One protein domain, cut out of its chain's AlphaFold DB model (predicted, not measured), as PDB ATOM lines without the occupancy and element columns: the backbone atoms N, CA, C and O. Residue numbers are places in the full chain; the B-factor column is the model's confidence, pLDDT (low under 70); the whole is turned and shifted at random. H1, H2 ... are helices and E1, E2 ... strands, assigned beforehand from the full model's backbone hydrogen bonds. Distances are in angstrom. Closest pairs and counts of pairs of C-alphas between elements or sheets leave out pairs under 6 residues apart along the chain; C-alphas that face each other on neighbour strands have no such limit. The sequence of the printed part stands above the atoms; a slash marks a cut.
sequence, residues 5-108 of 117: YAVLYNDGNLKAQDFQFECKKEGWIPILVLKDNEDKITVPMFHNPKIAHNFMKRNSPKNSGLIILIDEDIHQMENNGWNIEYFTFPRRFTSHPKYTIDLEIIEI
ATOM      1  N   TYR A   5     100.794 192.722 211.916       93.88
ATOM      2  CA  TYR A   5      99.621 192.046 212.435       93.88
ATOM      3  C   TYR A   5      99.995 191.085 213.557       93.88
ATOM      4  O   TYR A   5     100.863 190.234 213.358       93.88
ATOM      5  N   ALA A   6      99.274 191.164 214.674       92.94
ATOM      6  CA  ALA A   6      99.238 190.140 215.716       92.94
ATOM      7  C   ALA A   6      97.846 189.490 215.773       92.94
ATOM      8  O   ALA A   6      96.863 190.015 215.235       92.94
ATOM      9  N   VAL A   7      97.756 188.331 216.422       91.31
ATOM     10  CA  VAL A   7      96.490 187.610 216.603       91.31
ATOM     11  C   VAL A   7      95.912 187.939 217.971       91.31
ATOM     12  O   VAL A   7      96.580 187.753 218.980       91.31
ATOM     13  N   LEU A   8      94.658 188.378 218.005       89.00
ATOM     14  CA  LEU A   8      93.878 188.498 219.230       89.00
ATOM     15  C   LEU A   8      93.488 187.107 219.722       89.00
ATOM     16  O   LEU A   8      92.909 186.319 218.963       89.00
ATOM     17  N   TYR A   9      93.760 186.838 220.991       83.19
ATOM     18  CA  TYR A   9      93.430 185.583 221.654       83.19
ATOM     19  C   TYR A   9      92.807 185.895 222.997       83.19
ATOM     20  O   TYR A   9      93.335 186.705 223.739       83.19
ATOM     21  N   ASN A  10      91.678 185.279 223.310       75.56
ATOM     22  CA  ASN A  10      90.963 185.501 224.568       75.56
ATOM     23  C   ASN A  10      90.566 184.192 225.253       75.56
ATOM     24  O   ASN A  10      89.688 184.188 226.115       75.56
ATOM     25  N   ASP A  11      91.136 183.081 224.786       71.56
ATOM     26  CA  ASP A  11      90.828 181.726 225.238       71.56
ATOM     27  C   ASP A  11      89.326 181.355 225.210       71.56
ATOM     28  O   ASP A  11      88.857 180.474 225.920       71.56
ATOM     29  N   GLY A  12      88.529 182.041 224.380       68.62
ATOM     30  CA  GLY A  12      87.076 181.858 224.290       68.62
ATOM     31  C   GLY A  12      86.256 182.596 225.355       68.62
ATOM     32  O   GLY A  12      85.028 182.494 225.331       68.62
ATOM     33  N   ASN A  13      86.894 183.357 226.249       67.56
ATOM     34  CA  ASN A  13      86.234 184.013 227.382       67.56
ATOM     35  C   ASN A  13      85.602 185.369 227.042       67.56
ATOM     36  O   ASN A  13      84.662 185.781 227.715       67.56
ATOM     37  N   LEU A  14      86.073 186.045 225.989       67.06
ATOM     38  CA  LEU A  14      85.533 187.340 225.562       67.06
ATOM     39  C   LEU A  14      84.724 187.202 224.263       67.06
ATOM     40  O   LEU A  14      85.080 186.477 223.327       67.06
ATOM     41  N   LYS A  15      83.606 187.920 224.165       66.69
ATOM     42  CA  LYS A  15      82.874 188.097 222.907       66.69
ATOM     43  C   LYS A  15      83.515 189.222 222.099       66.69
ATOM     44  O   LYS A  15      84.196 190.094 222.625       66.69
ATOM     45  N   ALA A  16      83.226 189.259 220.798       66.25
ATOM     46  CA  ALA A  16      83.674 190.342 219.916       66.25
ATOM     47  C   ALA A  16      83.255 191.747 220.405       66.25
ATOM     48  O   ALA A  16      83.938 192.725 220.119       66.25
ATOM     49  N   GLN A  17      82.137 191.844 221.133       66.88
ATOM     50  CA  GLN A  17      81.671 193.095 221.736       66.88
ATOM     51  C   GLN A  17      82.547 193.511 222.927       66.88
ATOM     52  O   GLN A  17      82.901 194.681 223.024       66.88
ATOM     53  N   ASP A  18      82.973 192.563 223.761       68.38
ATOM     54  CA  ASP A  18      83.785 192.833 224.955       68.38
ATOM     55  C   ASP A  18      85.159 193.407 224.561       68.38
ATOM     56  O   ASP A  18      85.628 194.377 225.152       68.38
ATOM     57  N   PHE A  19      85.735 192.947 223.441       69.00
ATOM     58  CA  PHE A  19      86.927 193.573 222.848       69.00
ATOM     59  C   PHE A  19      86.726 195.050 222.471       69.00
ATOM     60  O   PHE A  19      87.648 195.859 222.579       69.00
ATOM     61  N   GLN A  20      85.543 195.424 221.978       63.41
ATOM     62  CA  GLN A  20      85.284 196.802 221.555       63.41
ATOM     63  C   GLN A  20      85.008 197.734 222.733       63.41
ATOM     64  O   GLN A  20      85.336 198.919 222.648       63.41
ATOM     65  N   PHE A  21      84.394 197.220 223.798       63.19
ATOM     66  CA  PHE A  21      83.920 198.035 224.913       63.19
ATOM     67  C   PHE A  21      84.860 198.042 226.117       63.19
ATOM     68  O   PHE A  21      85.029 199.102 226.713       63.19
ATOM     69  N   GLU A  22      85.473 196.913 226.464       65.69
ATOM     70  CA  GLU A  22      86.302 196.779 227.668       65.69
ATOM     71  C   GLU A  22      87.766 197.038 227.324       65.69
ATOM     72  O   GLU A  22      88.316 198.068 227.707       65.69
ATOM     73  N   CYS A  23      88.347 196.196 226.466       69.31
ATOM     74  CA  CYS A  23      89.748 196.279 226.054       69.31
ATOM     75  C   CYS A  23      90.133 197.666 225.511       69.31
ATOM     76  O   CYS A  23      91.133 198.265 225.906       69.31
ATOM     77  N   LYS A  24      89.301 198.239 224.632       67.38
ATOM     78  CA  LYS A  24      89.570 199.566 224.058       67.38
ATOM     79  C   LYS A  24      89.451 200.696 225.080       67.38
ATOM     80  O   LYS A  24      90.204 201.663 225.004       67.38
ATOM     81  N   LYS A  25      88.473 200.616 225.983       68.62
ATOM     82  CA  LYS A  25      88.229 201.661 226.984       68.62
ATOM     83  C   LYS A  25      89.320 201.663 228.049       68.62
ATOM     84  O   LYS A  25      89.693 202.726 228.530       68.62
ATOM     85  N   GLU A  26      89.797 200.481 228.406       74.12
ATOM     86  CA  GLU A  26      90.770 200.278 229.472       74.12
ATOM     87  C   GLU A  26      92.213 200.229 228.959       74.12
ATOM     88  O   GLU A  26      93.143 200.231 229.757       74.12
ATOM     89  N   GLY A  27      92.409 200.263 227.636       80.25
ATOM     90  CA  GLY A  27      93.726 200.383 227.014       80.25
ATOM     91  C   GLY A  27      94.552 199.106 227.102       80.25
ATOM     92  O   GLY A  27      95.773 199.185 227.170       80.25
ATOM     93  N   TRP A  28      93.913 197.938 227.103       84.25
ATOM     94  CA  TRP A  28      94.597 196.648 227.132       84.25
ATOM     95  C   TRP A  28      93.983 195.684 226.126       84.25
ATOM     96  O   TRP A  28      92.783 195.723 225.879       84.25
ATOM     97  N   ILE A  29      94.793 194.814 225.531       86.38
ATOM     98  CA  ILE A  29      94.338 193.820 224.563       86.38
ATOM     99  C   ILE A  29      95.026 192.482 224.802       86.38
ATOM    100  O   ILE A  29      96.245 192.448 224.949       86.38
ATOM    101  N   PRO A  30      94.275 191.368 224.772       88.19
ATOM    102  CA  PRO A  30      94.865 190.053 224.879       88.19
ATOM    103  C   PRO A  30      95.291 189.539 223.493       88.19
ATOM    104  O   PRO A  30      94.531 189.580 222.513       88.19
ATOM    105  N   ILE A  31      96.529 189.064 223.404       91.12
ATOM    106  CA  ILE A  31      97.150 188.557 222.182       91.12
ATOM    107  C   ILE A  31      97.557 187.093 222.338       91.12
ATOM    108  O   ILE A  31      97.823 186.604 223.435       91.12
ATOM    109  N   LEU A  32      97.610 186.395 221.205       93.50
ATOM    110  CA  LEU A  32      98.153 185.050 221.126       93.50
ATOM    111  C   LEU A  32      99.668 185.116 221.259       93.50
ATOM    112  O   LEU A  32     100.328 185.775 220.450       93.50
ATOM    113  N   VAL A  33     100.215 184.334 222.179       95.06
ATOM    114  CA  VAL A  33     101.653 184.089 222.248       95.06
ATOM    115  C   VAL A  33     101.968 182.602 222.155       95.06
ATOM    116  O   VAL A  33     101.107 181.732 222.304       95.06
ATOM    117  N   LEU A  34     103.226 182.310 221.851       95.88
ATOM    118  CA  LEU A  34     103.803 180.983 221.941       95.88
ATOM    119  C   LEU A  34     104.740 180.966 223.134       95.88
ATOM    120  O   LEU A  34     105.669 181.771 223.196       95.88
ATOM    121  N   LYS A  35     104.514 180.029 224.044       96.25
ATOM    122  CA  LYS A  35     105.396 179.791 225.177       96.25
ATOM    123  C   LYS A  35     106.233 178.554 224.905       96.25
ATOM    124  O   LYS A  35     105.684 177.531 224.490       96.25
ATOM    125  N   ASP A  36     107.547 178.655 225.056       95.38
ATOM    126  CA  ASP A  36     108.420 177.486 224.963       95.38
ATOM    127  C   ASP A  36     108.546 176.745 226.305       95.38
ATOM    128  O   ASP A  36     107.968 177.133 227.319       95.38
ATOM    129  N   ASN A  37     109.309 175.651 226.307       93.38
ATOM    130  CA  ASN A  37     109.531 174.832 227.503       93.38
ATOM    131  C   ASN A  37     110.337 175.545 228.611       93.38
ATOM    132  O   ASN A  37     110.450 175.004 229.708       93.38
ATOM    133  N   GLU A  38     110.933 176.703 228.322       94.94
ATOM    134  CA  GLU A  38     111.674 177.552 229.263       94.94
ATOM    135  C   GLU A  38     110.858 178.795 229.659       94.94
ATOM    136  O   GLU A  38     111.418 179.772 230.154       94.94
ATOM    137  N   ASP A  39     109.544 178.772 229.417       92.56
ATOM    138  CA  ASP A  39     108.614 179.872 229.658       92.56
ATOM    139  C   ASP A  39     108.910 181.152 228.851       92.56
ATOM    140  O   ASP A  39     108.368 182.218 229.157       92.56
ATOM    141  N   LYS A  40     109.718 181.078 227.785       96.00
ATOM    142  CA  LYS A  40     109.985 182.235 226.924       96.00
ATOM    143  C   LYS A  40     108.789 182.518 226.034       96.00
ATOM    144  O   LYS A  40     108.286 181.640 225.330       96.00
ATOM    145  N   ILE A  41     108.390 183.783 226.027       97.19
ATOM    146  CA  ILE A  41     107.252 184.283 225.267       97.19
ATOM    147  C   ILE A  41     107.723 184.704 223.878       97.19
ATOM    148  O   ILE A  41     108.654 185.497 223.734       97.19
ATOM    149  N   THR A  42     107.068 184.180 222.847       97.44
ATOM    150  CA  THR A  42     107.227 184.614 221.459       97.44
ATOM    151  C   THR A  42     105.890 185.090 220.912       97.44
ATOM    152  O   THR A  42     104.913 184.346 220.935       97.44
ATOM    153  N   VAL A  43     105.852 186.302 220.368       96.62
ATOM    154  CA  VAL A  43     104.681 186.875 219.702       96.62
ATOM    155  C   VAL A  43     104.753 186.563 218.204       96.62
ATOM    156  O   VAL A  43     105.659 187.054 217.521       96.62
ATOM    157  N   PRO A  44     103.817 185.765 217.654       96.88
ATOM    158  CA  PRO A  44     103.720 185.551 216.217       96.88
ATOM    159  C   PRO A  44     103.235 186.820 215.517       96.88
ATOM    160  O   PRO A  44     102.079 187.223 215.673       96.88
ATOM    161  N   MET A  45     104.102 187.412 214.702       97.00
ATOM    162  CA  MET A  45     103.806 188.606 213.916       97.00
ATOM    163  C   MET A  45     103.738 188.295 212.424       97.00
ATOM    164  O   MET A  45     104.318 187.326 211.924       97.00
ATOM    165  N   PHE A  46     103.023 189.133 211.677       96.88
ATOM    166  CA  PHE A  46     102.824 188.942 210.244       96.88
ATOM    167  C   PHE A  46     102.791 190.283 209.515       96.88
ATOM    168  O   PHE A  46     102.178 191.230 209.988       96.88
ATOM    169  N   HIS A  47     103.358 190.333 208.310       95.81
ATOM    170  CA  HIS A  47     103.176 191.461 207.382       95.81
ATOM    171  C   HIS A  47     102.027 191.234 206.389       95.81
ATOM    172  O   HIS A  47     101.586 192.141 205.694       95.81
ATOM    173  N   ASN A  48     101.530 189.995 206.303       94.50
ATOM    174  CA  ASN A  48     100.462 189.621 205.386       94.50
ATOM    175  C   ASN A  48      99.210 189.193 206.170       94.50
ATOM    176  O   ASN A  48      99.224 188.118 206.789       94.50
ATOM    177  N   PRO A  49      98.097 189.942 206.080       93.75
ATOM    178  CA  PRO A  49      96.883 189.634 206.833       93.75
ATOM    179  C   PRO A  49      96.269 188.283 206.440       93.75
ATOM    180  O   PRO A  49      95.656 187.617 207.273       93.75
ATOM    181  N   LYS A  50      96.473 187.803 205.202       94.00
ATOM    182  CA  LYS A  50      95.993 186.474 204.778       94.00
ATOM    183  C   LYS A  50      96.736 185.351 205.499       94.00
ATOM    184  O   LYS A  50      96.124 184.345 205.853       94.00
ATOM    185  N   ILE A  51      98.044 185.511 205.716       96.12
ATOM    186  CA  ILE A  51      98.849 184.537 206.463       96.12
ATOM    187  C   ILE A  51      98.426 184.556 207.932       96.12
ATOM    188  O   ILE A  51      98.142 183.489 208.475       96.12
ATOM    189  N   ALA A  52      98.293 185.743 208.529       94.75
ATOM    190  CA  ALA A  52      97.836 185.912 209.908       94.75
ATOM    191  C   ALA A  52      96.458 185.269 210.140       94.75
ATOM    192  O   ALA A  52      96.270 184.469 211.054       94.75
ATOM    193  N   HIS A  53      95.502 185.526 209.247       92.62
ATOM    194  CA  HIS A  53      94.161 184.947 209.309       92.62
ATOM    195  C   HIS A  53      94.169 183.414 209.187       92.62
ATOM    196  O   HIS A  53      93.473 182.718 209.930       92.62
ATOM    197  N   ASN A  54      94.976 182.858 208.279       94.06
ATOM    198  CA  ASN A  54      95.106 181.406 208.141       94.06
ATOM    199  C   ASN A  54      95.801 180.773 209.351       94.06
ATOM    200  O   ASN A  54      95.429 179.676 209.762       94.06
ATOM    201  N   PHE A  55      96.788 181.453 209.934       95.06
ATOM    202  CA  PHE A  55      97.420 181.037 211.178       95.06
ATOM    203  C   PHE A  55      96.394 181.002 212.314       95.06
ATOM    204  O   PHE A  55      96.251 179.974 212.971       95.06
ATOM    205  N   MET A  56      95.618 182.071 212.487       91.69
ATOM    206  CA  MET A  56      94.557 182.168 213.491       91.69
ATOM    207  C   MET A  56      93.558 181.010 213.365       91.69
ATOM    208  O   MET A  56      93.306 180.310 214.339       91.69
ATOM    209  N   LYS A  57      93.072 180.713 212.151       89.62
ATOM    210  CA  LYS A  57      92.158 179.580 211.901       89.62
ATOM    211  C   LYS A  57      92.718 178.213 212.296       89.62
ATOM    212  O   LYS A  57      91.948 177.305 212.589       89.62
ATOM    213  N   ARG A  58      94.040 178.032 212.246       92.00
ATOM    214  CA  ARG A  58      94.704 176.758 212.574       92.00
ATOM    215  C   ARG A  58      94.984 176.592 214.066       92.00
ATOM    216  O   ARG A  58      95.242 175.463 214.493       92.00
ATOM    217  N   ASN A  59      95.002 177.695 214.808       90.62
ATOM    218  CA  ASN A  59      95.584 177.753 216.145       90.62
ATOM    219  C   ASN A  59      94.622 178.247 217.226       90.62
ATOM    220  O   ASN A  59      94.833 177.932 218.386       90.62
ATOM    221  N   SER A  60      93.570 178.973 216.864       81.56
ATOM    222  CA  SER A  60      92.759 179.732 217.811       81.56
ATOM    223  C   SER A  60      91.284 179.301 217.796       81.56
ATOM    224  O   SER A  60      90.792 178.897 216.733       81.56
ATOM    225  N   PRO A  61      90.547 179.376 218.926       70.06
ATOM    226  CA  PRO A  61      89.126 179.055 218.966       70.06
ATOM    227  C   PRO A  61      88.278 180.100 218.220       70.06
ATOM    228  O   PRO A  61      88.750 181.131 217.727       70.06
ATOM    229  N   LYS A  62      86.972 179.820 218.119       67.31
ATOM    230  CA  LYS A  62      85.994 180.762 217.557       67.31
ATOM    231  C   LYS A  62      85.994 182.049 218.404       67.31
ATOM    232  O   LYS A  62      85.990 181.948 219.622       67.31
ATOM    233  N   ASN A  63      85.958 183.218 217.748       69.62
ATOM    234  CA  ASN A  63      86.065 184.585 218.317       69.62
ATOM    235  C   ASN A  63      87.488 185.154 218.460       69.62
ATOM    236  O   ASN A  63      87.787 185.874 219.406       69.62
ATOM    237  N   SER A  64      88.338 184.876 217.476       76.56
ATOM    238  CA  SER A  64      89.666 185.489 217.351       76.56
ATOM    239  C   SER A  64      89.659 186.593 216.294       76.56
ATOM    240  O   SER A  64      88.826 186.576 215.382       76.56
ATOM    241  N   GLY A  65      90.590 187.537 216.398       85.12
ATOM    242  CA  GLY A  65      90.723 188.660 215.471       85.12
ATOM    243  C   GLY A  65      92.175 188.972 215.141       85.12
ATOM    244  O   GLY A  65      93.092 188.356 215.677       85.12
ATOM    245  N   LEU A  66      92.380 189.934 214.247       88.69
ATOM    246  CA  LEU A  66      93.698 190.499 213.976       88.69
ATOM    247  C   LEU A  66      93.749 191.920 214.515       88.69
ATOM    248  O   LEU A  66      92.762 192.653 214.432       88.69
ATOM    249  N   ILE A  67      94.912 192.301 215.021       87.50
ATOM    250  CA  ILE A  67      95.224 193.669 215.414       87.50
ATOM    251  C   ILE A  67      96.441 194.156 214.641       87.50
ATOM    252  O   ILE A  67      97.348 193.375 214.364       87.50
ATOM    253  N   ILE A  68      96.438 195.441 214.298       90.06
ATOM    254  CA  ILE A  68      97.595 196.137 213.746       90.06
ATOM    255  C   ILE A  68      98.317 196.809 214.909       90.06
ATOM    256  O   ILE A  68      97.699 197.574 215.646       90.06
ATOM    257  N   LEU A  69      99.603 196.511 215.058       88.50
ATOM    258  CA  LEU A  69     100.474 197.106 216.066       88.50
ATOM    259  C   LEU A  69     101.375 198.161 215.425       88.50
ATOM    260  O   LEU A  69     101.827 197.990 214.286       88.50
ATOM    261  N   ILE A  70     101.633 199.240 216.161       89.81
ATOM    262  CA  ILE A  70     102.632 200.249 215.788       89.81
ATOM    263  C   ILE A  70     104.002 199.888 216.375       89.81
ATOM    264  O   ILE A  70     104.129 198.973 217.191       89.81
ATOM    265  N   ASP A  71     105.046 200.586 215.937       90.88
ATOM    266  CA  ASP A  71     106.430 200.296 216.336       90.88
ATOM    267  C   ASP A  71     106.619 200.451 217.847       90.88
ATOM    268  O   ASP A  71     107.313 199.654 218.473       90.88
ATOM    269  N   GLU A  72     105.936 201.424 218.448       89.69
ATOM    270  CA  GLU A  72     105.945 201.656 219.888       89.69
ATOM    271  C   GLU A  72     105.385 200.464 220.680       89.69
ATOM    272  O   GLU A  72     105.975 200.093 221.695       89.69
ATOM    273  N   ASP A  73     104.306 199.829 220.204       89.00
ATOM    274  CA  ASP A  73     103.728 198.641 220.853       89.00
ATOM    275  C   ASP A  73     104.720 197.466 220.797       89.00
ATOM    276  O   ASP A  73     104.890 196.717 221.760       89.00
ATOM    277  N   ILE A  74     105.415 197.313 219.664       91.88
ATOM    278  CA  ILE A  74     106.396 196.242 219.453       91.88
ATOM    279  C   ILE A  74     107.616 196.441 220.343       91.88
ATOM    280  O   ILE A  74     108.029 195.507 221.027       91.88
ATOM    281  N   HIS A  75     108.141 197.662 220.406       92.12
ATOM    282  CA  HIS A  75     109.253 197.987 221.290       92.12
ATOM    283  C   HIS A  75     108.903 197.783 222.764       92.12
ATOM    284  O   HIS A  75     109.757 197.367 223.544       92.12
ATOM    285  N   GLN A  76     107.656 198.031 223.170       90.62
ATOM    286  CA  GLN A  76     107.210 197.710 224.523       90.62
ATOM    287  C   GLN A  76     107.264 196.200 224.796       90.62
ATOM    288  O   GLN A  76     107.776 195.796 225.839       90.62
ATOM    289  N   MET A  77     106.795 195.366 223.864       92.75
ATOM    290  CA  MET A  77     106.878 193.905 223.996       92.75
ATOM    291  C   MET A  77     108.334 193.419 224.077       92.75
ATOM    292  O   MET A  77     108.669 192.617 224.947       92.75
ATOM    293  N   GLU A  78     109.221 193.948 223.232       94.62
ATOM    294  CA  GLU A  78     110.656 193.630 223.266       94.62
ATOM    295  C   GLU A  78     111.304 194.038 224.600       94.62
ATOM    296  O   GLU A  78     112.061 193.267 225.188       94.62
ATOM    297  N   ASN A  79     110.958 195.218 225.130       93.38
ATOM    298  CA  ASN A  79     111.438 195.694 226.433       93.38
ATOM    299  C   ASN A  79     110.933 194.840 227.607       93.38
ATOM    300  O   ASN A  79     111.614 194.747 228.628       93.38
ATOM    301  N   ASN A  80     109.783 194.178 227.453       90.50
ATOM    302  CA  ASN A  80     109.272 193.184 228.402       90.50
ATOM    303  C   ASN A  80     109.988 191.823 228.286       90.50
ATOM    304  O   ASN A  80     109.644 190.879 228.997       90.50
ATOM    305  N   GLY A  81     110.980 191.703 227.398       95.12
ATOM    306  CA  GLY A  81     111.742 190.480 227.167       95.12
ATOM    307  C   GLY A  81     111.043 189.478 226.249       95.12
ATOM    308  O   GLY A  81     111.462 188.321 226.191       95.12
ATOM    309  N   TRP A  82     109.981 189.883 225.547       96.19
ATOM    310  CA  TRP A  82     109.282 189.007 224.614       96.19
ATOM    311  C   TRP A  82     110.011 188.960 223.277       96.19
ATOM    312  O   TRP A  82     110.493 189.968 222.764       96.19
ATOM    313  N   ASN A  83     110.063 187.772 222.686       97.19
ATOM    314  CA  ASN A  83     110.606 187.589 221.354       97.19
ATOM    315  C   ASN A  83     109.541 187.905 220.297       97.19
ATOM    316  O   ASN A  83     108.400 187.455 220.401       97.19
ATOM    317  N   ILE A  84     109.917 188.625 219.245       96.81
ATOM    318  CA  ILE A  84     109.024 188.955 218.134       96.81
ATOM    319  C   ILE A  84     109.461 188.153 216.910       96.81
ATOM    320  O   ILE A  84     110.549 188.367 216.381       96.81
ATOM    321  N   GLU A  85     108.618 187.233 216.432       97.25
ATOM    322  CA  GLU A  85     108.943 186.415 215.256       97.25
ATOM    323  C   GLU A  85     107.939 186.648 214.126       97.25
ATOM    324  O   GLU A  85     106.744 186.381 214.256       97.25
ATOM    325  N   TYR A  86     108.443 187.106 212.978       97.00
ATOM    326  CA  TYR A  86     107.633 187.298 211.780       97.00
ATOM    327  C   TYR A  86     107.496 185.999 210.991       97.00
ATOM    328  O   TYR A  86     108.459 185.468 210.432       97.00
ATOM    329  N   PHE A  87     106.273 185.492 210.890       96.88
ATOM    330  CA  PHE A  87     105.982 184.283 210.135       96.88
ATOM    331  C   PHE A  87     105.581 184.596 208.692       96.88
ATOM    332  O   PHE A  87     104.655 185.356 208.409       96.88
ATOM    333  N   THR A  88     106.217 183.895 207.758       96.00
ATOM    334  CA  THR A  88     105.909 183.948 206.320       96.00
ATOM    335  C   THR A  88     104.974 182.825 205.863       96.00
ATOM    336  O   THR A  88     104.611 182.749 204.691       96.00
ATOM    337  N   PHE A  89     104.549 181.947 206.777       95.31
ATOM    338  CA  PHE A  89     103.579 180.887 206.511       95.31
ATOM    339  C   PHE A  89     102.776 180.543 207.777       95.31
ATOM    340  O   PHE A  89     103.287 180.689 208.889       95.31
ATOM    341  N   PRO A  90     101.524 180.062 207.649       93.69
ATOM    342  CA  PRO A  90     100.636 179.897 208.794       93.69
ATOM    343  C   PRO A  90     100.948 178.608 209.565       93.69
ATOM    344  O   PRO A  90     100.215 177.634 209.430       93.69
ATOM    345  N   ARG A  91     102.042 178.557 210.336       94.38
ATOM    346  CA  ARG A  91     102.444 177.413 211.188       94.38
ATOM    347  C   ARG A  91     101.300 176.931 212.103       94.38
ATOM    348  O   ARG A  91     100.420 177.709 212.454       94.38
ATOM    349  N   ARG A  92     101.293 175.649 212.491       93.94
ATOM    350  CA  ARG A  92     100.324 175.079 213.453       93.94
ATOM    351  C   ARG A  92     101.030 174.687 214.744       93.94
ATOM    352  O   ARG A  92     102.007 173.949 214.685       93.94
ATOM    353  N   PHE A  93     100.477 175.124 215.869       93.62
ATOM    354  CA  PHE A  93     101.021 174.968 217.213       93.62
ATOM    355  C   PHE A  93     100.112 174.200 218.183       93.62
ATOM    356  O   PHE A  93     100.574 173.791 219.237       93.62
ATOM    357  N   THR A  94      98.871 173.878 217.798       88.94
ATOM    358  CA  THR A  94      97.906 173.123 218.636       88.94
ATOM    359  C   THR A  94      98.352 171.723 219.077       88.94
ATOM    360  O   THR A  94      97.698 171.109 219.910       88.94
ATOM    361  N   SER A  95      99.438 171.194 218.515       88.94
ATOM    362  CA  SER A  95     100.024 169.901 218.890       88.94
ATOM    363  C   SER A  95     101.554 169.926 218.794       88.94
ATOM    364  O   SER A  95     102.170 168.929 218.413       88.94
ATOM    365  N   HIS A  96     102.176 171.092 218.997       90.75
ATOM    366  CA  HIS A  96     103.612 171.264 218.785       90.75
ATOM    367  C   HIS A  96     104.419 170.792 220.008       90.75
ATOM    368  O   HIS A  96     104.077 171.147 221.129       90.75
ATOM    369  N   PRO A  97     105.519 170.034 219.832       91.19
ATOM    370  CA  PRO A  97     106.239 169.416 220.954       91.19
ATOM    371  C   PRO A  97     107.078 170.388 221.798       91.19
ATOM    372  O   PRO A  97     107.535 170.016 222.872       91.19
ATOM    373  N   LYS A  98     107.349 171.595 221.288       93.56
ATOM    374  CA  LYS A  98     108.201 172.602 221.953       93.56
ATOM    375  C   LYS A  98     107.485 173.883 222.365       93.56
ATOM    376  O   LYS A  98     108.105 174.715 223.006       93.56
ATOM    377  N   TYR A  99     106.261 174.081 221.883       94.75
ATOM    378  CA  TYR A  99     105.561 175.348 222.054       94.75
ATOM    379  C   TYR A  99     104.109 175.078 222.394       94.75
ATOM    380  O   TYR A  99     103.469 174.256 221.733       94.75
ATOM    381  N   THR A 100     103.593 175.822 223.360       93.75
ATOM    382  CA  THR A 100     102.172 175.893 223.679       93.75
ATOM    383  C   THR A 100     101.623 177.248 223.258       93.75
ATOM    384  O   THR A 100     102.330 178.253 223.276       93.75
ATOM    385  N   ILE A 101     100.363 177.260 222.832       92.75
ATOM    386  CA  ILE A 101      99.627 178.505 222.612       92.75
ATOM    387  C   ILE A 101      99.191 179.008 223.983       92.75
ATOM    388  O   ILE A 101      98.644 178.227 224.757       92.75
ATOM    389  N   ASP A 102      99.442 180.281 224.251       92.00
ATOM    390  CA  ASP A 102      99.072 180.943 225.496       92.00
ATOM    391  C   ASP A 102      98.541 182.359 225.215       92.00
ATOM    392  O   ASP A 102      98.522 182.823 224.064       92.00
ATOM    393  N   LEU A 103      98.085 183.032 226.267       89.69
ATOM    394  CA  LEU A 103      97.530 184.377 226.247       89.69
ATOM    395  C   LEU A 103      98.430 185.335 227.022       89.69
ATOM    396  O   LEU A 103      98.757 185.074 228.173       89.69
ATOM    397  N   GLU A 104      98.723 186.491 226.433       91.31
ATOM    398  CA  GLU A 104      99.328 187.614 227.154       91.31
ATOM    399  C   GLU A 104      98.566 188.908 226.889       91.31
ATOM    400  O   GLU A 104      97.902 189.056 225.860       91.31
ATOM    401  N   ILE A 105      98.653 189.853 227.823       88.81
ATOM    402  CA  ILE A 105      97.988 191.155 227.720       88.81
ATOM    403  C   ILE A 105      99.018 192.221 227.364       88.81
ATOM    404  O   ILE A 105     100.041 192.362 228.031       88.81
ATOM    405  N   ILE A 106      98.716 193.006 226.334       87.75
ATOM    406  CA  ILE A 106      99.461 194.219 225.998       87.75
ATOM    407  C   ILE A 106      98.652 195.452 226.373       87.75
ATOM    408  O   ILE A 106      97.451 195.517 226.122       87.75
ATOM    409  N   GLU A 107      99.317 196.448 226.949       82.69
ATOM    410  CA  GLU A 107      98.731 197.769 227.167       82.69
ATOM    411  C   GLU A 107      98.937 198.621 225.912       82.69
ATOM    412  O   GLU A 107     100.068 198.820 225.480       82.69
ATOM    413  N   ILE A 108      97.856 199.135 225.327       76.69
ATOM    414  CA  ILE A 108      97.890 199.929 224.098       76.69
ATOM    415  C   ILE A 108      97.319 201.310 224.386       76.69
ATOM    416  O   ILE A 108      96.146 201.466 224.727       76.69
TER     417      ILE A 108
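What this domain is: This is residues 5 to 108 of the 117 residues of an uncharacterized protein of Candidatus Pacearchaeota archaeon (UniProt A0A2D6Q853). A strongly twisted sheet of four strands makes the body, and the short two-stranded sheet of E1 and E4 is set by E1 into the opening where E2 and E3 diverge. H2 covers the E1 and E4 pair, H3 packs beside E5, H1 sits at one end of the longest axis next to E2, and residues 87 to 98 form a long loop from E5 to E6. The 104 printed residues hold three named helices and six named strands, in the order E1 H1 E2 E3 H2 E4 H3 E5 E6; the larger sheet runs E5 E3 E2 E6 and is mixed, the smaller is antiparallel. The class is mixed, helices and strands; the whole is compact and rounded, with a radius of gyration of the C-alphas of 12.9 A and spans of 37 by 31 by 25 A.

How they stand to each other: E2, residues 28 to 36, and E6, residues 99 to 107, are antiparallel, with N 31 and O 104 2.8 A apart. E2 and E3, residues 41 to 45, form a hairpin at 112 degrees, with N 42 and O 34 2.8 A apart. E5, residues 83 to 86, is parallel to E3, with N 43 and O 83 2.8 A apart. E1, residues 5 to 8, is antiparallel to E4, residues 65 to 69, with N 8 and O 65 2.8 A apart. The closest C-alphas of E1 and E2 are those of Leu 8 and Ile 31, 4.4 A; of E1 and E3, Ala 6 and Met 45, 5.1 A. H2, residues 49 to 59, comes closest to E1 at the C-alphas of Met 56 and Val 7, 6.6 A, and only grazes the larger sheet with its residues 51 to 59. H3, residues 71 to 79, is on that sheet at a height of 7.3 A, over none of its strands. H1, residues 16 to 26, stands at the sheet's level, height 1.2 A, its local plane fitted to only just enough C-alphas, 6. In H2 and H3 every O i to N i+4 pair is within hydrogen-bond range; in H1 3 of 7 are, and 3 of 8 O i to N i+3 pairs.

Where its parts are: E1 begins at C-alpha 5 (99.621, 192.046, 212.435). E2 is 23.7 A long and bends by 54 degrees at residue 32; E6 is 24.0 A, bends by 51 degrees at residue 102 and ends at C-alpha 107 (98.731, 197.769, 227.167). H1 measures 15.5 A and H2 15.2 A.

The domain as a whole: The C-alphas of Lys 25 and Pro 97, the two farthest apart, are 37.4 A apart. The printed part has no cut, and the link E5 to E6 is long. Residues 12 to 25 and 62 to 63 are under 70 in pLDDT.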